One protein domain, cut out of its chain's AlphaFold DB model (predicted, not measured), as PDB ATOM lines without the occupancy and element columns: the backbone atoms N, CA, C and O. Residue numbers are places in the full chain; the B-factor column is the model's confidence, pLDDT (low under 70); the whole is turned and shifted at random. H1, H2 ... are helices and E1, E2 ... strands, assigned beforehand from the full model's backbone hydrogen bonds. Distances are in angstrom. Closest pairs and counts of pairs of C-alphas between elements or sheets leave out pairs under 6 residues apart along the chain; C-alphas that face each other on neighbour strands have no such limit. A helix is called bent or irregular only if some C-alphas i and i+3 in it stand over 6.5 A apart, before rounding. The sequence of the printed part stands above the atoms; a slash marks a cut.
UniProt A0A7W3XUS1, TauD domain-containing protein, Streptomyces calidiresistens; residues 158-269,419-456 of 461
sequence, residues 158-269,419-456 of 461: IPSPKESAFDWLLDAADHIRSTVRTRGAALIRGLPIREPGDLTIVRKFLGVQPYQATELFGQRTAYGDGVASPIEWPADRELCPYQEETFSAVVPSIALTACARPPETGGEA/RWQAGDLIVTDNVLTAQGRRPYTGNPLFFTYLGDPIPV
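AT A GLANCE: This is residues 158 to 269 and 419 to 456 of the 461 residues of the protein "TauD domain-containing protein" of Streptomyces calidiresistens (UniProt A0A7W3XUS1). A twisted sheet of four strands, E1 E5 E4 E7, has helices H1 and H2 over one face; on the opposite side stands a small two-strand ribbon, E3 and E6, with E6 nearer the sheet. Short E2 lies beyond the E7 edge, tied to it through residues 227 to 228. The printed part has 150 residues, in the order H1 E1 H2 E2 E3 E4 E5 E6 E7; both sheets are antiparallel and the class is mixed. It is compact, with a radius of gyration of the C-alphas of 14.5 A and spans of 39 by 37 by 29 A.

IN THESE COORDINATES: E4, residues 250 to 261, measures 31.2 A and bends at 253; E7, 445 to 455, measures 31.0 A and ends at C-alpha 455 (167.712, -23.583, 35.328). E5 is 424 to 429, E1 185 to 189, E6 433 to 437, E3 239 to 242 and E2 222 to 224. H1, 165 to 183, measures 22.8 A from C-alpha 165 (194.685, -35.005, 50.584); it is irregular, with C-alphas 171 and 174 7.3 A apart. H2 is 196 to 205, 14.9 A.

HOW THE PARTS SIT: Between the neighbour strands E4 and E7, N 256 and O 449 are within hydrogen-bond range at 2.8 A; so are N 257 and O 426 between E4 and E5 at 2.9 A, N 188 and O 425 between E1 and E5 at 2.8 A, and N 435 and O 242 between E3 and E6 at 2.8 A. H1 and H2 are on the same face of the sheet E1 E5 E4 E7, at heights of 9.1 A and 9.3 A over the sheet; this is an arrangement of two layers, the sheet being one and the helices on its one face the other. They touch through residues 166 to 173 of H1 alone, closest C-alphas Leu 170 and Phe 205, 5.3 A. Every O i to N i+4 pair is within range in H2, 11 of 15 in H1. E4 and E6 are apart.

THE WHOLE: Residues 270 to 418 are not printed; C-alphas 269 and 419 are 6.7 A apart. The links H2 to E2 and E2 to E3 are long. No printed residue is under 70 in pLDDT.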
ATOM      1  N   ILE A 158     195.720 -24.638  43.128       96.31
ATOM      2  CA  ILE A 158     195.596 -24.924  44.553       96.31
ATOM      3  C   ILE A 158     196.305 -26.266  44.804       96.31
ATOM      4  O   ILE A 158     195.795 -27.315  44.408       96.31
ATOM      5  N   PRO A 159     197.509 -26.273  45.398       95.19
ATOM      6  CA  PRO A 159     198.211 -27.518  45.682       95.19
ATOM      7  C   PRO A 159     197.525 -28.263  46.832       95.19
ATOM      8  O   PRO A 159     197.258 -27.670  47.877       95.19
ATOM      9  N   SER A 160     197.274 -29.561  46.663       93.94
ATOM     10  CA  SER A 160     196.838 -30.419  47.765       93.94
ATOM     11  C   SER A 160     198.041 -30.875  48.603       93.94
ATOM     12  O   SER A 160     199.151 -31.030  48.074       93.94
ATOM     13  N   PRO A 161     197.857 -31.134  49.909       91.94
ATOM     14  CA  PRO A 161     198.891 -31.763  50.717       91.94
ATOM     15  C   PRO A 161     199.154 -33.200  50.244       91.94
ATOM     16  O   PRO A 161     198.309 -33.833  49.611       91.94
ATOM     17  N   LYS A 162     200.348 -33.725  50.548       83.56
ATOM     18  CA  LYS A 162     200.723 -35.110  50.205       83.56
ATOM     19  C   LYS A 162     200.014 -36.146  51.078       83.56
ATOM     20  O   LYS A 162     199.699 -37.232  50.603       83.56
ATOM     21  N   GLU A 163     199.801 -35.816  52.347       83.94
ATOM     22  CA  GLU A 163     199.116 -36.656  53.329       83.94
ATOM     23  C   GLU A 163     197.694 -36.132  53.535       83.94
ATOM     24  O   GLU A 163     197.470 -34.923  53.462       83.94
ATOM     25  N   SER A 164     196.733 -37.037  53.749       86.12
ATOM     26  CA  SER A 164     195.318 -36.697  53.985       86.12
ATOM     27  C   SER A 164     194.706 -35.750  52.940       86.12
ATOM     28  O   SER A 164     193.856 -34.921  53.252       86.12
ATOM     29  N   ALA A 165     195.115 -35.884  51.673       86.75
ATOM     30  CA  ALA A 165     194.685 -35.005  50.584       86.75
ATOM     31  C   ALA A 165     193.158 -34.950  50.405       86.75
ATOM     32  O   ALA A 165     192.620 -33.894  50.087       86.75
ATOM     33  N   PHE A 166     192.461 -36.072  50.614       87.31
ATOM     34  CA  PHE A 166     191.003 -36.111  50.543       87.31
ATOM     35  C   PHE A 166     190.333 -35.456  51.754       87.31
ATOM     36  O   PHE A 166     189.386 -34.705  51.559       87.31
ATOM     37  N   ASP A 167     190.844 -35.656  52.971       87.56
ATOM     38  CA  ASP A 167     190.292 -34.998  54.165       87.56
ATOM     39  C   ASP A 167     190.480 -33.478  54.089       87.56
ATOM     40  O   ASP A 167     189.564 -32.715  54.384       87.56
ATOM     41  N   TRP A 168     191.635 -33.032  53.579       93.69
ATOM     42  CA  TRP A 168     191.917 -31.619  53.325       93.69
ATOM     43  C   TRP A 168     190.910 -30.965  52.367       93.69
ATOM     44  O   TRP A 168     190.663 -29.764  52.478       93.69
ATOM     45  N   LEU A 169     190.287 -31.721  51.448       91.94
ATOM     46  CA  LEU A 169     189.259 -31.158  50.564       91.94
ATOM     47  C   LEU A 169     188.058 -30.626  51.341       91.94
ATOM     48  O   LEU A 169     187.428 -29.692  50.856       91.94
ATOM     49  N   LEU A 170     187.745 -31.182  52.515       89.94
ATOM     50  CA  LEU A 170     186.647 -30.685  53.340       89.94
ATOM     51  C   LEU A 170     186.932 -29.255  53.821       89.94
ATOM     52  O   LEU A 170     186.078 -28.383  53.685       89.94
ATOM     53  N   ASP A 171     188.158 -29.004  54.285       91.69
ATOM     54  CA  ASP A 171     188.599 -27.680  54.738       91.69
ATOM     55  C   ASP A 171     188.804 -26.711  53.560       91.69
ATOM     56  O   ASP A 171     188.567 -25.506  53.669       91.69
ATOM     57  N   ALA A 172     189.237 -27.228  52.407       94.50
ATOM     58  CA  ALA A 172     189.500 -26.435  51.210       94.50
ATOM     59  C   ALA A 172     188.253 -26.159  50.355       94.50
ATOM     60  O   ALA A 172     188.312 -25.297  49.473       94.50
ATOM     61  N   ALA A 173     187.135 -26.858  50.585       94.69
ATOM     62  CA  ALA A 173     185.953 -26.821  49.723       94.69
ATOM     63  C   ALA A 173     185.432 -25.396  49.499       94.69
ATOM     64  O   ALA A 173     185.193 -24.995  48.359       94.69
ATOM     65  N   ASP A 174     185.310 -24.598  50.562       95.00
ATOM     66  CA  ASP A 174     184.798 -23.229  50.459       95.00
ATOM     67  C   ASP A 174     185.764 -22.300  49.717       95.00
ATOM     68  O   ASP A 174     185.332 -21.454  48.927       95.00
ATOM     69  N   HIS A 175     187.074 -22.497  49.895       96.19
ATOM     70  CA  HIS A 175     188.079 -21.769  49.127       96.19
ATOM     71  C   HIS A 175     188.018 -22.136  47.639       96.19
ATOM     72  O   HIS A 175     188.001 -21.241  46.795       96.19
ATOM     73  N   ILE A 176     187.921 -23.430  47.312       97.00
ATOM     74  CA  ILE A 176     187.798 -23.921  45.933       97.00
ATOM     75  C   ILE A 176     186.539 -23.342  45.282       97.00
ATOM     76  O   ILE A 176     186.639 -22.720  44.226       97.00
ATOM     77  N   ARG A 177     185.371 -23.463  45.924       94.69
ATOM     78  CA  ARG A 177     184.103 -22.918  45.408       94.69
ATOM     79  C   ARG A 177     184.166 -21.404  45.211       94.69
ATOM     80  O   ARG A 177     183.669 -20.895  44.211       94.69
ATOM     81  N   SER A 178     184.780 -20.673  46.142       94.38
ATOM     82  CA  SER A 178     184.956 -19.221  46.018       94.38
ATOM     83  C   SER A 178     185.872 -18.847  44.851       94.38
ATOM     84  O   SER A 178     185.565 -17.931  44.083       94.38
ATOM     85  N   THR A 179     186.970 -19.585  44.667       95.94
ATOM     86  CA  THR A 179     187.864 -19.419  43.519       95.94
ATOM     87  C   THR A 179     187.127 -19.698  42.213       95.94
ATOM     88  O   THR A 179     187.158 -18.855  41.324       95.94
ATOM     89  N   VAL A 180     186.405 -20.815  42.112       96.25
ATOM     90  CA  VAL A 180     185.634 -21.183  40.914       96.25
ATOM     91  C   VAL A 180     184.585 -20.119  40.585       96.25
ATOM     92  O   VAL A 180     184.551 -19.632  39.462       96.25
ATOM     93  N   ARG A 181     183.820 -19.646  41.575       92.50
ATOM     94  CA  ARG A 181     182.809 -18.594  41.379       92.50
ATOM     95  C   ARG A 181     183.390 -17.266  40.887       92.50
ATOM     96  O   ARG A 181     182.709 -16.522  40.199       92.50
ATOM     97  N   THR A 182     184.616 -16.918  41.282       91.06
ATOM     98  CA  THR A 182     185.222 -15.617  40.932       91.06
ATOM     99  C   THR A 182     186.109 -15.683  39.691       91.06
ATOM    100  O   THR A 182     186.248 -14.697  38.969       91.06
ATOM    101  N   ARG A 183     186.731 -16.837  39.439       93.62
ATOM    102  CA  ARG A 183     187.728 -17.046  38.381       93.62
ATOM    103  C   ARG A 183     187.253 -17.978  37.271       93.62
ATOM    104  O   ARG A 183     188.026 -18.238  36.361       93.62
ATOM    105  N   GLY A 184     186.040 -18.515  37.364       95.56
ATOM    106  CA  GLY A 184     185.479 -19.494  36.431       95.56
ATOM    107  C   GLY A 184     186.016 -20.915  36.619       95.56
ATOM    108  O   GLY A 184     185.285 -21.880  36.430       95.56
ATOM    109  N   ALA A 185     187.264 -21.081  37.062       96.94
ATOM    110  CA  ALA A 185     187.858 -22.395  37.278       96.94
ATOM    111  C   ALA A 185     188.932 -22.406  38.376       96.94
ATOM    112  O   ALA A 185     189.529 -21.381  38.703       96.94
ATOM    113  N   ALA A 186     189.215 -23.595  38.909       97.44
ATOM    114  CA  ALA A 186     190.332 -23.874  39.806       97.44
ATOM    115  C   ALA A 186     191.030 -25.178  39.397       97.44
ATOM    116  O   ALA A 186     190.370 -26.175  39.103       97.44
ATOM    117  N   LEU A 187     192.366 -25.178  39.409       97.94
ATOM    118  CA  LEU A 187     193.181 -26.376  39.206       97.94
ATOM    119  C   LEU A 187     193.685 -26.866  40.562       97.94
ATOM    120  O   LEU A 187     194.522 -26.213  41.179       97.94
ATOM    121  N   ILE A 188     193.225 -28.025  41.013       98.00
ATOM    122  CA  ILE A 188     193.733 -28.677  42.214       98.00
ATOM    123  C   ILE A 188     194.780 -29.697  41.783       98.00
ATOM    124  O   ILE A 188     194.498 -30.564  40.956       98.00
ATOM    125  N   ARG A 189     195.991 -29.596  42.332       96.38
ATOM    126  CA  ARG A 189     197.126 -30.439  41.937       96.38
ATOM    127  C   ARG A 189     197.597 -31.327  43.074       96.38
ATOM    128  O   ARG A 189     197.885 -30.822  44.155       96.38
ATOM    129  N   GLY A 190     197.790 -32.609  42.766       93.56
ATOM    130  CA  GLY A 190     198.392 -33.590  43.673       93.56
ATOM    131  C   GLY A 190     197.394 -34.485  44.408       93.56
ATOM    132  O   GLY A 190     197.787 -35.143  45.373       93.56
ATOM    133  N   LEU A 191     196.130 -34.532  43.975       96.25
ATOM    134  CA  LEU A 191     195.142 -35.418  44.581       96.25
ATOM    135  C   LEU A 191     195.435 -36.882  44.212       96.25
ATOM    136  O   LEU A 191     195.870 -37.167  43.097       96.25
ATOM    137  N   PRO A 192     195.158 -37.849  45.099       94.94
ATOM    138  CA  PRO A 192     195.418 -39.262  44.841       94.94
ATOM    139  C   PRO A 192     194.325 -39.924  43.976       94.94
ATOM    140  O   PRO A 192     193.937 -41.051  44.256       94.94
ATOM    141  N   ILE A 193     193.840 -39.248  42.926       95.62
ATOM    142  CA  ILE A 193     192.777 -39.746  42.033       95.62
ATOM    143  C   ILE A 193     193.358 -40.744  41.027       95.62
ATOM    144  O   ILE A 193     194.207 -40.388  40.206       95.62
ATOM    145  N   ARG A 194     192.890 -41.992  41.069       95.25
ATOM    146  CA  ARG A 194     193.349 -43.100  40.215       95.25
ATOM    147  C   ARG A 194     192.204 -43.874  39.576       95.25
ATOM    148  O   ARG A 194     192.370 -44.376  38.467       95.25
ATOM    149  N   GLU A 195     191.062 -43.950  40.244       96.69
ATOM    150  CA  GLU A 195     189.895 -44.705  39.795       96.69
ATOM    151  C   GLU A 195     188.598 -43.883  39.905       96.69
ATOM    152  O   GLU A 195     188.577 -42.854  40.581       96.69
ATOM    153  N   PRO A 196     187.496 -44.300  39.251       97.19
ATOM    154  CA  PRO A 196     186.252 -43.526  39.255       97.19
ATOM    155  C   PRO A 196     185.709 -43.224  40.660       97.19
ATOM    156  O   PRO A 196     185.196 -42.131  40.901       97.19
ATOM    157  N   GLY A 197     185.867 -44.163  41.602       96.88
ATOM    158  CA  GLY A 197     185.423 -44.009  42.990       96.88
ATOM    159  C   GLY A 197     186.087 -42.840  43.725       96.88
ATOM    160  O   GLY A 197     185.442 -42.197  44.555       96.88
ATOM    161  N   ASP A 198     187.323 -42.490  43.365       96.62
ATOM    162  CA  ASP A 198     188.024 -41.335  43.932       96.62
ATOM    163  C   ASP A 198     187.324 -40.020  43.567       96.62
ATOM    164  O   ASP A 198     187.179 -39.130  44.408       96.62
ATOM    165  N   LEU A 199     186.829 -39.893  42.329       97.56
ATOM    166  CA  LEU A 199     186.085 -38.701  41.916       97.56
ATOM    167  C   LEU A 199     184.733 -38.612  42.634       97.56
ATOM    168  O   LEU A 199     184.305 -37.514  42.996       97.56
ATOM    169  N   THR A 200     184.091 -39.748  42.924       96.19
ATOM    170  CA  THR A 200     182.881 -39.789  43.761       96.19
ATOM    171  C   THR A 200     183.154 -39.259  45.174       96.19
ATOM    172  O   THR A 200     182.323 -38.535  45.728       96.19
ATOM    173  N   ILE A 201     184.316 -39.568  45.759       94.44
ATOM    174  CA  ILE A 201     184.744 -39.041  47.066       94.44
ATOM    175  C   ILE A 201     184.974 -37.526  46.990       94.44
ATOM    176  O   ILE A 201     184.398 -36.779  47.781       94.44
ATOM    177  N   VAL A 202     185.748 -37.060  46.003       95.94
ATOM    178  CA  VAL A 202     186.004 -35.628  45.758       95.94
ATOM    179  C   VAL A 202     184.696 -34.852  45.631       95.94
ATOM    180  O   VAL A 202     184.503 -33.839  46.301       95.94
ATOM    181  N   ARG A 203     183.767 -35.351  44.812       95.56
ATOM    182  CA  ARG A 203     182.440 -34.766  44.611       95.56
ATOM    183  C   ARG A 203     181.678 -34.617  45.934       95.56
ATOM    184  O   ARG A 203     181.072 -33.569  46.159       95.56
ATOM    185  N   LYS A 204     181.721 -35.624  46.816       94.62
ATOM    186  CA  LYS A 204     181.084 -35.566  48.145       94.62
ATOM    187  C   LYS A 204     181.717 -34.496  49.037       94.62
ATOM    188  O   LYS A 204     180.973 -33.719  49.630       94.62
ATOM    189  N   PHE A 205     183.046 -34.404  49.093       94.62
ATOM    190  CA  PHE A 205     183.731 -33.367  49.880       94.62
ATOM    191  C   PHE A 205     183.470 -31.954  49.354       94.62
ATOM    192  O   PHE A 205     183.208 -31.041  50.130       94.62
ATOM    193  N   LEU A 206     183.439 -31.786  48.031       95.25
ATOM    194  CA  LEU A 206     183.057 -30.526  47.394       95.25
ATOM    195  C   LEU A 206     181.545 -30.266  47.423       95.25
ATOM    196  O   LEU A 206     181.103 -29.229  46.932       95.25
ATOM    197  N   GLY A 207     180.739 -31.163  48.003       94.81
ATOM    198  CA  GLY A 207     179.287 -31.034  48.163       94.81
ATOM    199  C   GLY A 207     178.504 -30.858  46.860       94.81
ATOM    200  O   GLY A 207     177.400 -30.318  46.901       94.81
ATOM    201  N   VAL A 208     179.061 -31.299  45.729       96.62
ATOM    202  CA  VAL A 208     178.445 -31.150  44.406       96.62
ATOM    203  C   VAL A 208     177.252 -32.104  44.299       96.62
ATOM    204  O   VAL A 208     177.362 -33.309  44.560       96.62
ATOM    205  N   GLN A 209     176.089 -31.576  43.937       96.06
ATOM    206  CA  GLN A 209     174.845 -32.328  43.795       96.06
ATOM    207  C   GLN A 209     174.776 -33.060  42.449       96.06
ATOM    208  O   GLN A 209     175.416 -32.640  41.486       96.06
ATOM    209  N   PRO A 210     174.031 -34.178  42.350       95.56
ATOM    210  CA  PRO A 210     173.868 -34.885  41.088       95.56
ATOM    211  C   PRO A 210     173.140 -34.059  40.040       95.56
ATOM    212  O   PRO A 210     172.121 -33.436  40.326       95.56
ATOM    213  N   TYR A 211     173.655 -34.122  38.818       95.19
ATOM    214  CA  TYR A 211     172.973 -33.685  37.613       95.19
ATOM    215  C   TYR A 211     172.580 -34.914  36.790       95.19
ATOM    216  O   TYR A 211     173.346 -35.874  36.689       95.19
ATOM    217  N   GLN A 212     171.394 -34.871  36.189       91.44
ATOM    218  CA  GLN A 212     170.937 -35.873  35.237       91.44
ATOM    219  C   GLN A 212     170.597 -35.171  33.925       91.44
ATOM    220  O   GLN A 212     169.714 -34.313  33.888       91.44
ATOM    221  N   ALA A 213     171.303 -35.542  32.857       92.06
ATOM    222  CA  ALA A 213     171.024 -35.032  31.524       92.06
ATOM    223  C   ALA A 213     169.652 -35.521  31.045       92.06
ATOM    224  O   ALA A 213     169.279 -36.676  31.257       92.06
ATOM    225  N   THR A 214     168.916 -34.630  30.382       90.00
ATOM    226  CA  THR A 214     167.642 -34.965  29.715       90.00
ATOM    227  C   THR A 214     167.847 -35.355  28.253       90.00
ATOM    228  O   THR A 214     167.002 -36.026  27.666       90.00
ATOM    229  N   GLU A 215     168.984 -34.964  27.677       93.62
ATOM    230  CA  GLU A 215     169.413 -35.333  26.339       93.62
ATOM    231  C   GLU A 215     170.925 -35.591  26.329       93.62
ATOM    232  O   GLU A 215     171.705 -34.731  26.714       93.62
ATOM    233  N   LEU A 216     171.355 -36.745  25.822       92.12
ATOM    234  CA  LEU A 216     172.758 -37.058  25.579       92.12
ATOM    235  C   LEU A 216     173.190 -36.587  24.191       92.12
ATOM    236  O   LEU A 216     172.508 -36.785  23.174       92.12
ATOM    237  N   PHE A 217     174.380 -35.994  24.140       86.25
ATOM    238  CA  PHE A 217     174.946 -35.473  22.904       86.25
ATOM    239  C   PHE A 217     175.965 -36.414  22.248       86.25
ATOM    240  O   PHE A 217     175.865 -36.710  21.053       86.25
ATOM    241  N   GLY A 218     176.924 -36.912  23.028       84.62
ATOM    242  CA  GLY A 218     177.988 -37.789  22.552       84.62
ATOM    243  C   GLY A 218     178.227 -38.969  23.478       84.62
ATOM    244  O   GLY A 218     177.729 -39.012  24.602       84.62
ATOM    245  N   GLN A 219     178.988 -39.936  22.975       88.25
ATOM    246  CA  GLN A 219     179.282 -41.156  23.712       88.25
ATOM    247  C   GLN A 219     180.223 -40.858  24.877       88.25
ATOM    248  O   GLN A 219     181.167 -40.072  24.761       88.25
ATOM    249  N   ARG A 220     179.923 -41.479  26.015       93.44
ATOM    250  CA  ARG A 220     180.735 -41.467  27.228       93.44
ATOM    251  C   ARG A 220     180.729 -42.872  27.806       93.44
ATOM    252  O   ARG A 220     179.701 -43.548  27.797       93.44
ATOM    253  N   THR A 221     181.851 -43.285  28.375       94.88
ATOM    254  CA  THR A 221     181.889 -44.479  29.220       94.88
ATOM    255  C   THR A 221     181.332 -44.117  30.592       94.88
ATOM    256  O   THR A 221     181.875 -43.239  31.258       94.88
ATOM    257  N   ALA A 222     180.254 -44.775  31.019       94.62
ATOM    258  CA  ALA A 222     179.712 -44.621  32.366       94.62
ATOM    259  C   ALA A 222     180.476 -45.517  33.351       94.62
ATOM    260  O   ALA A 222     180.627 -46.715  33.112       94.62
ATOM    261  N   TYR A 223     180.919 -44.947  34.471       95.81
ATOM    262  CA  TYR A 223     181.632 -45.671  35.529       95.81
ATOM    263  C   TYR A 223     180.784 -45.901  36.792       95.81
ATOM    264  O   TYR A 223     181.241 -46.567  37.717       95.81
ATOM    265  N   GLY A 224     179.550 -45.387  36.824       92.62
ATOM    266  CA  GLY A 224     178.650 -45.450  37.981       92.62
ATOM    267  C   GLY A 224     178.675 -44.174  38.827       92.62
ATOM    268  O   GLY A 224     179.545 -43.324  38.661       92.62
ATOM    269  N   ASP A 225     177.674 -44.009  39.697       91.81
ATOM    270  CA  ASP A 225     177.532 -42.869  40.623       91.81
ATOM    271  C   ASP A 225     177.625 -41.469  39.982       91.81
ATOM    272  O   ASP A 225     178.014 -40.503  40.636       91.81
ATOM    273  N   GLY A 226     177.256 -41.344  38.703       93.06
ATOM    274  CA  GLY A 226     177.337 -40.096  37.931       93.06
ATOM    275  C   GLY A 226     178.729 -39.778  37.369       93.06
ATOM    276  O   GLY A 226     178.885 -38.776  36.676       93.06
ATOM    277  N   VAL A 227     179.732 -40.623  37.626       97.62
ATOM    278  CA  VAL A 227     181.067 -40.505  37.031       97.62
ATOM    279  C   VAL A 227     181.064 -41.115  35.630       97.62
ATOM    280  O   VAL A 227     180.601 -42.238  35.413       97.62
ATOM    281  N   ALA A 228     181.620 -40.381  34.671       97.19
ATOM    282  CA  ALA A 228     181.752 -40.808  33.284       97.19
ATOM    283  C   ALA A 228     183.118 -40.413  32.708       97.19
ATOM    284  O   ALA A 228     183.881 -39.679  33.330       97.19
ATOM    285  N   SER A 229     183.452 -40.883  31.510       96.62
ATOM    286  CA  SER A 229     184.536 -40.281  30.732       96.62
ATOM    287  C   SER A 229     184.128 -38.886  30.224       96.62
ATOM    288  O   SER A 229     182.930 -38.568  30.141       96.62
ATOM    289  N   PRO A 230     185.095 -38.059  29.790       94.44
ATOM    290  CA  PRO A 230     184.809 -36.992  28.839       94.44
ATOM    291  C   PRO A 230     184.108 -37.540  27.587       94.44
ATOM    292  O   PRO A 230     184.153 -38.745  27.317       94.44
ATOM    293  N   ILE A 231     183.485 -36.647  26.816       92.06
ATOM    294  CA  ILE A 231     182.909 -36.995  25.512       92.06
ATOM    295  C   ILE A 231     183.969 -37.636  24.603       92.06
ATOM    296  O   ILE A 231     185.106 -37.162  24.516       92.06
ATOM    297  N   GLU A 232     183.602 -38.721  23.928       90.06
ATOM    298  CA  GLU A 232     184.487 -39.372  22.967       90.06
ATOM    299  C   GLU A 232     184.770 -38.451  21.773       90.06
ATOM    300  O   GLU A 232     183.864 -37.965  21.092       90.06
ATOM    301  N   TRP A 233     186.057 -38.211  21.510       91.94
ATOM    302  CA  TRP A 233     186.527 -37.366  20.414       91.94
ATOM    303  C   TRP A 233     187.857 -37.894  19.867       91.94
ATOM    304  O   TRP A 233     188.707 -38.292  20.671       91.94
ATOM    305  N   PRO A 234     188.097 -37.865  18.539       93.62
ATOM    306  CA  PRO A 234     189.360 -38.324  17.963       93.62
ATOM    307  C   PRO A 234     190.580 -37.651  18.608       93.62
ATOM    308  O   PRO A 234     190.635 -36.428  18.751       93.62
ATOM    309  N   ALA A 235     191.568 -38.452  19.019       96.00
ATOM    310  CA  ALA A 235     192.740 -37.965  19.751       96.00
ATOM    311  C   ALA A 235     193.580 -36.967  18.933       96.00
ATOM    312  O   ALA A 235     194.091 -35.999  19.493       96.00
ATOM    313  N   ASP A 236     193.649 -37.163  17.614       95.00
ATOM    314  CA  ASP A 236     194.377 -36.338  16.642       95.00
ATOM    315  C   ASP A 236     193.666 -35.026  16.274       95.00
ATOM    316  O   ASP A 236     194.221 -34.211  15.537       95.00
ATOM    317  N   ARG A 237     192.453 -34.802  16.791       92.56
ATOM    318  CA  ARG A 237     191.675 -33.585  16.562       92.56
ATOM    319  C   ARG A 237     191.561 -32.759  17.826       92.56
ATOM    320  O   ARG A 237     191.467 -33.282  18.938       92.56
ATOM    321  N   GLU A 238     191.529 -31.450  17.625       92.56
ATOM    322  CA  GLU A 238     191.156 -30.517  18.672       92.56
ATOM    323  C   GLU A 238     189.670 -30.676  18.993       92.56
ATOM    324  O   GLU A 238     188.839 -30.814  18.092       92.56
ATOM    325  N   LEU A 239     189.356 -30.683  20.282       93.44
ATOM    326  CA  LEU A 239     188.010 -30.462  20.784       93.44
ATOM    327  C   LEU A 239     187.938 -28.987  21.169       93.44
ATOM    328  O   LEU A 239     188.516 -28.590  22.183       93.44
ATOM    329  N   CYS A 240     187.300 -28.177  20.327       90.88
ATOM    330  CA  CYS A 240     187.154 -26.749  20.590       90.88
ATOM    331  C   CYS A 240     186.437 -26.523  21.931       90.88
ATOM    332  O   CYS A 240     185.604 -27.354  22.306       90.88
ATOM    333  N   PRO A 241     186.743 -25.429  22.651       92.06
ATOM    334  CA  PRO A 241     186.098 -25.141  23.921       92.06
ATOM    335  C   PRO A 241     184.576 -25.111  23.807       92.06
ATOM    336  O   PRO A 241     184.021 -24.494  22.899       92.06
ATOM    337  N   TYR A 242     183.911 -25.772  24.746       94.38
ATOM    338  CA  TYR A 242     182.463 -25.797  24.855       94.38
ATOM    339  C   TYR A 242     182.034 -25.847  26.317       94.38
ATOM    340  O   TYR A 242     182.826 -26.149  27.209       94.38
ATOM    341  N   GLN A 243     180.764 -25.551  26.548       96.31
ATOM    342  CA  GLN A 243     180.123 -25.699  27.848       96.31
ATOM    343  C   GLN A 243     179.166 -26.883  27.775       96.31
ATOM    344  O   GLN A 243     178.566 -27.157  26.732       96.31
ATOM    345  N   GLU A 244     179.067 -27.617  28.872       96.00
ATOM    346  CA  GLU A 244     178.271 -28.832  28.958       96.00
ATOM    347  C   GLU A 244     176.781 -28.476  28.906       96.00
ATOM    348  O   GLU A 244     176.333 -27.541  29.572       96.00
ATOM    349  N   GLU A 245     176.012 -29.238  28.127       95.31
ATOM    350  CA  GLU A 245     174.543 -29.186  28.117       95.31
ATOM    351  C   GLU A 245     173.929 -27.827  27.724       95.31
ATOM    352  O   GLU A 245     172.790 -27.538  28.078       95.31
ATOM    353  N   THR A 246     174.622 -26.987  26.942       95.44
ATOM    354  CA  THR A 246     174.110 -25.645  26.552       95.44
ATOM    355  C   THR A 246     172.760 -25.651  25.819       95.44
ATOM    356  O   THR A 246     172.070 -24.634  25.757       95.44
ATOM    357  N   PHE A 247     172.362 -26.792  25.256       93.81
ATOM    358  CA  PHE A 247     171.077 -27.000  24.584       93.81
ATOM    359  C   PHE A 247     169.947 -27.446  25.535       93.81
ATOM    360  O   PHE A 247     168.791 -27.540  25.111       93.81
ATOM    361  N   SER A 248     170.233 -27.688  26.814       93.94
ATOM    362  CA  SER A 248     169.272 -28.122  27.837       93.94
ATOM    363  C   SER A 248     168.640 -26.924  28.569       93.94
ATOM    364  O   SER A 248     169.206 -25.836  28.617       93.94
ATOM    365  N   ALA A 249     167.428 -27.092  29.113       91.56
ATOM    366  CA  ALA A 249     166.763 -26.056  29.926       91.56
ATOM    367  C   ALA A 249     167.272 -26.026  31.382       91.56
ATOM    368  O   ALA A 249     167.193 -25.008  32.068       91.56
ATOM    369  N   VAL A 250     167.804 -27.157  31.845       94.19
ATOM    370  CA  VAL A 250     168.516 -27.299  33.115       94.19
ATOM    371  C   VAL A 250     169.904 -27.829  32.794       94.19
ATOM    372  O   VAL A 250     170.041 -28.858  32.125       94.19
ATOM    373  N   VAL A 251     170.923 -27.124  33.267       96.25
ATOM    374  CA  VAL A 251     172.332 -27.399  32.961       96.25
ATOM    375  C   VAL A 251     173.100 -27.661  34.253       96.25
ATOM    376  O   VAL A 251     172.694 -27.163  35.307       96.25
ATOM    377  N   PRO A 252     174.199 -28.429  34.217       97.38
ATOM    378  CA  PRO A 252     175.100 -28.491  35.355       97.38
ATOM    379  C   PRO A 252     175.806 -27.138  35.487       97.38
ATOM    380  O   PRO A 252     176.336 -26.629  34.497       97.38
ATOM    381  N   SER A 253     175.829 -26.543  36.680       97.12
ATOM    382  CA  SER A 253     176.636 -25.342  36.925       97.12
ATOM    383  C   SER A 253     178.090 -25.686  37.221       97.12
ATOM    384  O   SER A 253     178.958 -24.844  37.032       97.12
ATOM    385  N   ILE A 254     178.380 -26.911  37.668       98.00
ATOM    386  CA  ILE A 254     179.736 -27.366  37.979       98.00
ATOM    387  C   ILE A 254     180.101 -28.575  37.123       98.00
ATOM    388  O   ILE A 254     179.340 -29.538  37.012       98.00
ATOM    389  N   ALA A 255     181.318 -28.548  36.584       97.94
ATOM    390  CA  ALA A 255     181.965 -29.714  36.002       97.94
ATOM    391  C   ALA A 255     183.290 -29.997  36.721       97.94
ATOM    392  O   ALA A 255     184.105 -29.103  36.962       97.94
ATOM    393  N   LEU A 256     183.492 -31.262  37.076       98.50
ATOM    394  CA  LEU A 256     184.730 -31.794  37.633       98.50
ATOM    395  C   LEU A 256     185.403 -32.633  36.553       98.50
ATOM    396  O   LEU A 256     184.785 -33.579  36.074       98.50
ATOM    397  N   THR A 257     186.655 -32.338  36.208       98.25
ATOM    398  CA  THR A 257     187.451 -33.140  35.267       98.25
ATOM    399  C   THR A 257     188.761 -33.534  35.933       98.25
ATOM    400  O   THR A 257     189.623 -32.693  36.185       98.25
ATOM    401  N   ALA A 258     188.913 -34.822  36.228       98.38
ATOM    402  CA  ALA A 258     190.084 -35.383  36.880       98.38
ATOM    403  C   ALA A 258     190.951 -36.178  35.903       98.38
ATOM    404  O   ALA A 258     190.454 -36.968  35.099       98.38
ATOM    405  N   CYS A 259     192.262 -35.997  36.014       98.25
ATOM    406  CA  CYS A 259     193.269 -36.693  35.231       98.25
ATOM    407  C   CYS A 259     193.920 -37.795  36.071       98.25
ATOM    408  O   CYS A 259     194.813 -37.531  36.876       98.25
ATOM    409  N   ALA A 260     193.507 -39.046  35.867       98.12
ATOM    410  CA  ALA A 260     194.150 -40.195  36.505       98.12
ATOM    411  C   ALA A 260     195.460 -40.567  35.795       98.12
ATOM    412  O   ALA A 260     196.465 -40.881  36.435       98.12
ATOM    413  N   ARG A 261     195.470 -40.491  34.458       98.00
ATOM    414  CA  ARG A 261     196.663 -40.705  33.630       98.00
ATOM    415  C   ARG A 261     196.733 -39.639  32.534       98.00
ATOM    416  O   ARG A 261     195.837 -39.621  31.690       98.00
ATOM    417  N   PRO A 262     197.769 -38.782  32.512       97.81
ATOM    418  CA  PRO A 262     197.878 -37.731  31.511       97.81
ATOM    419  C   PRO A 262     198.243 -38.299  30.130       97.81
ATOM    420  O   PRO A 262     198.749 -39.424  30.038       97.81
ATOM    421  N   PRO A 263     198.013 -37.529  29.055       97.62
ATOM    422  CA  PRO A 263     198.512 -37.860  27.726       97.62
ATOM    423  C   PRO A 263     200.045 -37.881  27.683       97.62
ATOM    424  O   PRO A 263     200.708 -37.228  28.488       97.62
ATOM    425  N   GLU A 264     200.616 -38.605  26.718       97.25
ATOM    426  CA  GLU A 264     202.076 -38.666  26.529       97.25
ATOM    427  C   GLU A 264     202.620 -37.368  25.922       97.25
ATOM    428  O   GLU A 264     203.668 -36.868  26.329       97.25
ATOM    429  N   THR A 265     201.891 -36.808  24.954       97.06
ATOM    430  CA  THR A 265     202.176 -35.504  24.347       97.06
ATOM    431  C   THR A 265     200.877 -34.758  24.056       97.06
ATOM    432  O   THR A 265     199.855 -35.381  23.763       97.06
ATOM    433  N   GLY A 266     200.932 -33.424  24.113       96.50
ATOM    434  CA  GLY A 266     199.778 -32.554  23.878       96.50
ATOM    435  C   GLY A 266     198.657 -32.768  24.896       96.50
ATOM    436  O   GLY A 266     198.906 -33.063  26.067       96.50
ATOM    437  N   GLY A 267     197.412 -32.642  24.439       96.38
ATOM    438  CA  GLY A 267     196.223 -32.928  25.241       96.38
ATOM    439  C   GLY A 267     195.946 -31.944  26.364       96.38
ATOM    440  O   GLY A 267     195.169 -32.268  27.260       96.38
ATOM    441  N   GLU A 268     196.554 -30.758  26.325       96.94
ATOM    442  CA  GLU A 268     196.234 -29.680  27.250       96.94
ATOM    443  C   GLU A 268     194.728 -29.399  27.258       96.94
ATOM    444  O   GLU A 268     194.085 -29.368  26.201       96.94
ATOM    445  N   ALA A 269     194.175 -29.173  28.451       95.94
ATOM    446  CA  ALA A 269     192.836 -28.618  28.572       95.94
ATOM    447  C   ALA A 269     192.861 -27.161  28.105       95.94
ATOM    448  O   ALA A 269     193.719 -26.390  28.533       95.94
ATOM    449  N   ARG A 419     198.342 -27.775  31.152       96.00
ATOM    450  CA  ARG A 419     199.003 -29.081  31.073       96.00
ATOM    451  C   ARG A 419     198.595 -29.964  32.241       96.00
ATOM    452  O   ARG A 419     198.753 -29.567  33.397       96.00
ATOM    453  N   TRP A 420     198.155 -31.170  31.909       97.56
ATOM    454  CA  TRP A 420     197.743 -32.181  32.869       97.56
ATOM    455  C   TRP A 420     198.919 -32.845  33.580       97.56
ATOM    456  O   TRP A 420     199.939 -33.171  32.969       97.56
ATOM    457  N   GLN A 421     198.727 -33.118  34.864       97.38
ATOM    458  CA  GLN A 421     199.502 -34.076  35.646       97.38
ATOM    459  C   GLN A 421     198.572 -35.163  36.192       97.38
ATOM    460  O   GLN A 421     197.359 -34.976  36.294       97.38
ATOM    461  N   ALA A 422     199.128 -36.328  36.529       97.62
ATOM    462  CA  ALA A 422     198.360 -37.351  37.234       97.62
ATOM    463  C   ALA A 422     197.908 -36.806  38.600       97.62
ATOM    464  O   ALA A 422     198.715 -36.228  39.329       97.62
ATOM    465  N   GLY A 423     196.633 -36.993  38.933       96.94
ATOM    466  CA  GLY A 423     196.028 -36.455  40.148       96.94
ATOM    467  C   GLY A 423     195.587 -34.992  40.057       96.94
ATOM    468  O   GLY A 423     195.150 -34.434  41.063       96.94
ATOM    469  N   ASP A 424     195.702 -34.352  38.889       98.00
ATOM    470  CA  ASP A 424     195.113 -33.028  38.678       98.00
ATOM    471  C   ASP A 424     193.581 -33.145  38.598       98.00
ATOM    472  O   ASP A 424     193.034 -34.039  37.947       98.00
ATOM    473  N   LEU A 425     192.896 -32.198  39.231       98.31
ATOM    474  CA  LEU A 425     191.458 -31.976  39.138       98.31
ATOM    475  C   LEU A 425     191.229 -30.538  38.682       98.31
ATOM    476  O   LEU A 425     191.636 -29.600  39.363       98.31
ATOM    477  N   ILE A 426     190.535 -30.357  37.564       98.12
ATOM    478  CA  ILE A 426     189.979 -29.059  37.192       98.12
ATOM    479  C   ILE A 426     188.523 -29.028  37.651       98.12
ATOM    480  O   ILE A 426     187.734 -29.905  37.297       98.12
ATOM    481  N   VAL A 427     188.183 -28.013  38.441       98.31
ATOM    482  CA  VAL A 427     186.804 -27.663  38.791       98.31
ATOM    483  C   VAL A 427     186.449 -26.417  38.003       98.31
ATOM    484  O   VAL A 427     187.151 -25.411  38.118       98.31
ATOM    485  N   THR A 428     185.382 -26.467  37.218       97.81
ATOM    486  CA  THR A 428     184.908 -25.319  36.439       97.81
ATOM    487  C   THR A 428     183.477 -24.972  36.788       97.81
ATOM    488  O   THR A 428     182.637 -25.864  36.933       97.81
ATOM    489  N   ASP A 429     183.198 -23.679  36.810       98.00
ATOM    490  CA  ASP A 429     181.862 -23.154  36.624       98.00
ATOM    491  C   ASP A 429     181.514 -23.244  35.136       98.00
ATOM    492  O   ASP A 429     182.152 -22.621  34.285       98.00
ATOM    493  N   ASN A 430     180.529 -24.073  34.816       97.81
ATOM    494  CA  ASN A 430     180.147 -24.370  33.445       97.81
ATOM    495  C   ASN A 430     179.540 -23.150  32.734       97.81
ATOM    496  O   ASN A 430     179.590 -23.084  31.512       97.81
ATOM    497  N   VAL A 431     178.994 -22.167  33.460       97.12
ATOM    498  CA  VAL A 431     178.453 -20.936  32.858       97.12
ATOM    499  C   VAL A 431     179.564 -19.932  32.564       97.12
ATOM    500  O   VAL A 431     179.523 -19.260  31.533       97.12
ATOM    501  N   LEU A 432     180.577 -19.852  33.431       96.75
ATOM    502  CA  LEU A 432     181.701 -18.924  33.259       96.75
ATOM    503  C   LEU A 432     182.809 -19.460  32.349       96.75
ATOM    504  O   LEU A 432     183.607 -18.672  31.849       96.75
ATOM    505  N   THR A 433     182.952 -20.779  32.205       97.00
ATOM    506  CA  THR A 433     184.131 -21.377  31.565       97.00
ATOM    507  C   THR A 433     183.772 -22.467  30.568       97.00
ATOM    508  O   THR A 433     183.230 -23.512  30.925       97.00
ATOM    509  N   ALA A 434     184.183 -22.259  29.319       96.12
ATOM    510  CA  ALA A 434     184.202 -23.292  28.296       96.12
ATOM    511  C   ALA A 434     185.477 -24.143  28.399       96.12
ATOM    512  O   ALA A 434     186.572 -23.618  28.623       96.12
ATOM    513  N   GLN A 435     185.342 -25.453  28.197       94.69
ATOM    514  CA  GLN A 435     186.423 -26.436  28.250       94.69
ATOM    515  C   GLN A 435     186.621 -27.111  26.894       94.69
ATOM    516  O   GLN A 435     185.675 -27.560  26.256       94.69
ATOM    517  N   GLY A 436     187.869 -27.210  26.458       94.19
ATOM    518  CA  GLY A 436     188.294 -27.892  25.242       94.19
ATOM    519  C   GLY A 436     189.535 -28.743  25.490       94.19
ATOM    520  O   GLY A 436     190.037 -28.843  26.612       94.19
ATOM    521  N   ARG A 437     190.058 -29.359  24.433       95.81
ATOM    522  CA  ARG A 437     191.218 -30.252  24.504       95.81
ATOM    523  C   ARG A 437     192.060 -30.150  23.238       95.81
ATOM    524  O   ARG A 437     191.551 -30.360  22.138       95.81
ATOM    525  N   ARG A 438     193.368 -29.930  23.390       96.31
ATOM    526  CA  ARG A 438     194.325 -30.024  22.273       96.31
ATOM    527  C   ARG A 438     194.487 -31.471  21.775       96.31
ATOM    528  O   ARG A 438     194.242 -32.415  22.533       96.31
ATOM    529  N   PRO A 439     194.914 -31.691  20.519       97.25
ATOM    530  CA  PRO A 439     195.293 -33.021  20.045       97.25
ATOM    531  C   PRO A 439     196.330 -33.688  20.959       97.25
ATOM    532  O   PRO A 439     197.157 -32.996  21.557       97.25
ATOM    533  N   TYR A 440     196.299 -35.016  21.070       97.69
ATOM    534  CA  TYR A 440     197.216 -35.759  21.937       97.69
ATOM    535  C   TYR A 440     197.633 -37.120  21.390       97.69
ATOM    536  O   TYR A 440     197.033 -37.655  20.456       97.69
ATOM    537  N   THR A 441     198.647 -37.699  22.037       97.94
ATOM    538  CA  THR A 441     199.036 -39.111  21.888       97.94
ATOM    539  C   THR A 441     199.045 -39.851  23.231       97.94
ATOM    540  O   THR A 441     198.968 -39.238  24.301       97.94
ATOM    541  N   GLY A 442     199.113 -41.180  23.170       96.69
ATOM    542  CA  GLY A 442     199.031 -42.060  24.333       96.69
ATOM    543  C   GLY A 442     197.598 -42.482  24.658       96.69
ATOM    544  O   GLY A 442     196.678 -42.310  23.859       96.69
ATOM    545  N   ASN A 443     197.418 -43.060  25.842       96.38
ATOM    546  CA  ASN A 443     196.132 -43.574  26.316       96.38
ATOM    547  C   ASN A 443     195.736 -42.887  27.633       96.38
ATOM    548  O   ASN A 443     195.809 -43.514  28.691       96.38
ATOM    549  N   PRO A 444     195.407 -41.588  27.632       97.19
ATOM    550  CA  PRO A 444     195.080 -40.901  28.869       97.19
ATOM    551  C   PRO A 444     193.805 -41.468  29.503       97.19
ATOM    552  O   PRO A 444     192.947 -42.027  28.824       97.19
ATOM    553  N   LEU A 445     193.689 -41.324  30.820       97.94
ATOM    554  CA  LEU A 445     192.509 -41.730  31.576       97.94
ATOM    555  C   LEU A 445     191.983 -40.525  32.344       97.94
ATOM    556  O   LEU A 445     192.670 -39.989  33.218       97.94
ATOM    557  N   PHE A 446     190.760 -40.132  32.004       98.19
ATOM    558  CA  PHE A 446     190.061 -39.006  32.600       98.19
ATOM    559  C   PHE A 446     188.713 -39.447  33.161       98.19
ATOM    560  O   PHE A 446     188.035 -40.299  32.577       98.19
ATOM    561  N   PHE A 447     188.316 -38.808  34.254       98.50
ATOM    562  CA  PHE A 447     187.002 -38.955  34.863       98.50
ATOM    563  C   PHE A 447     186.335 -37.588  34.935       98.50
ATOM    564  O   PHE A 447     186.963 -36.611  35.339       98.50
ATOM    565  N   THR A 448     185.066 -37.530  34.561       97.94
ATOM    566  CA  THR A 448     184.250 -36.324  34.591       97.94
ATOM    567  C   THR A 448     183.012 -36.554  35.442       97.94
ATOM    568  O   THR A 448     182.429 -37.640  35.434       97.94
ATOM    569  N   TYR A 449     182.611 -35.515  36.163       98.12
ATOM    570  CA  TYR A 449     181.361 -35.466  36.902       98.12
ATOM    571  C   TYR A 449     180.681 -34.118  36.652       98.12
ATOM    572  O   TYR A 449     181.306 -33.071  36.828       98.12
ATOM    573  N   LEU A 450     179.410 -34.148  36.260       97.69
ATOM    574  CA  LEU A 450     178.581 -32.961  36.056       97.69
ATOM    575  C   LEU A 450     177.602 -32.839  37.221       97.69
ATOM    576  O   LEU A 450     177.027 -33.840  37.656       97.69
ATOM    577  N   GLY A 451     177.418 -31.633  37.748       97.44
ATOM    578  CA  GLY A 451     176.622 -31.445  38.951       97.44
ATOM    579  C   GLY A 451     176.094 -30.039  39.152       97.44
ATOM    580  O   GLY A 451     176.310 -29.150  38.330       97.44
ATOM    581  N   ASP A 452     175.390 -29.879  40.270       97.00
ATOM    582  CA  ASP A 452     174.726 -28.640  40.682       97.00
ATOM    583  C   ASP A 452     173.776 -28.107  39.588       97.00
ATOM    584  O   ASP A 452     174.086 -27.136  38.899       97.00
ATOM    585  N   PRO A 453     172.621 -28.771  39.368       97.00
ATOM    586  CA  PRO A 453     171.671 -28.368  38.336       97.00
ATOM    587  C   PRO A 453     171.151 -26.948  38.576       97.00
ATOM    588  O   PRO A 453     170.614 -26.650  39.646       97.00
ATOM    589  N   ILE A 454     171.222 -26.103  37.548       95.56
ATOM    590  CA  ILE A 454     170.612 -24.772  37.534       95.56
ATOM    591  C   ILE A 454     169.688 -24.616  36.320       95.56
ATOM    592  O   ILE A 454     170.006 -25.104  35.231       95.56
ATOM    593  N   PRO A 455     168.535 -23.943  36.470       93.25
ATOM    594  CA  PRO A 455     167.712 -23.583  35.328       93.25
ATOM    595  C   PRO A 455     168.388 -22.458  34.538       93.25
ATOM    596  O   PRO A 455     168.846 -21.469  35.111       93.25
ATOM    597  N   VAL A 456     168.393 -22.579  33.214       87.75
ATOM    598  CA  VAL A 456     168.712 -21.477  32.302       87.75
ATOM    599  C   VAL A 456     167.436 -21.115  31.560       87.75
ATOM    600  O   VAL A 456     166.791 -21.970  30.956       87.75
TER     601      VAL A 456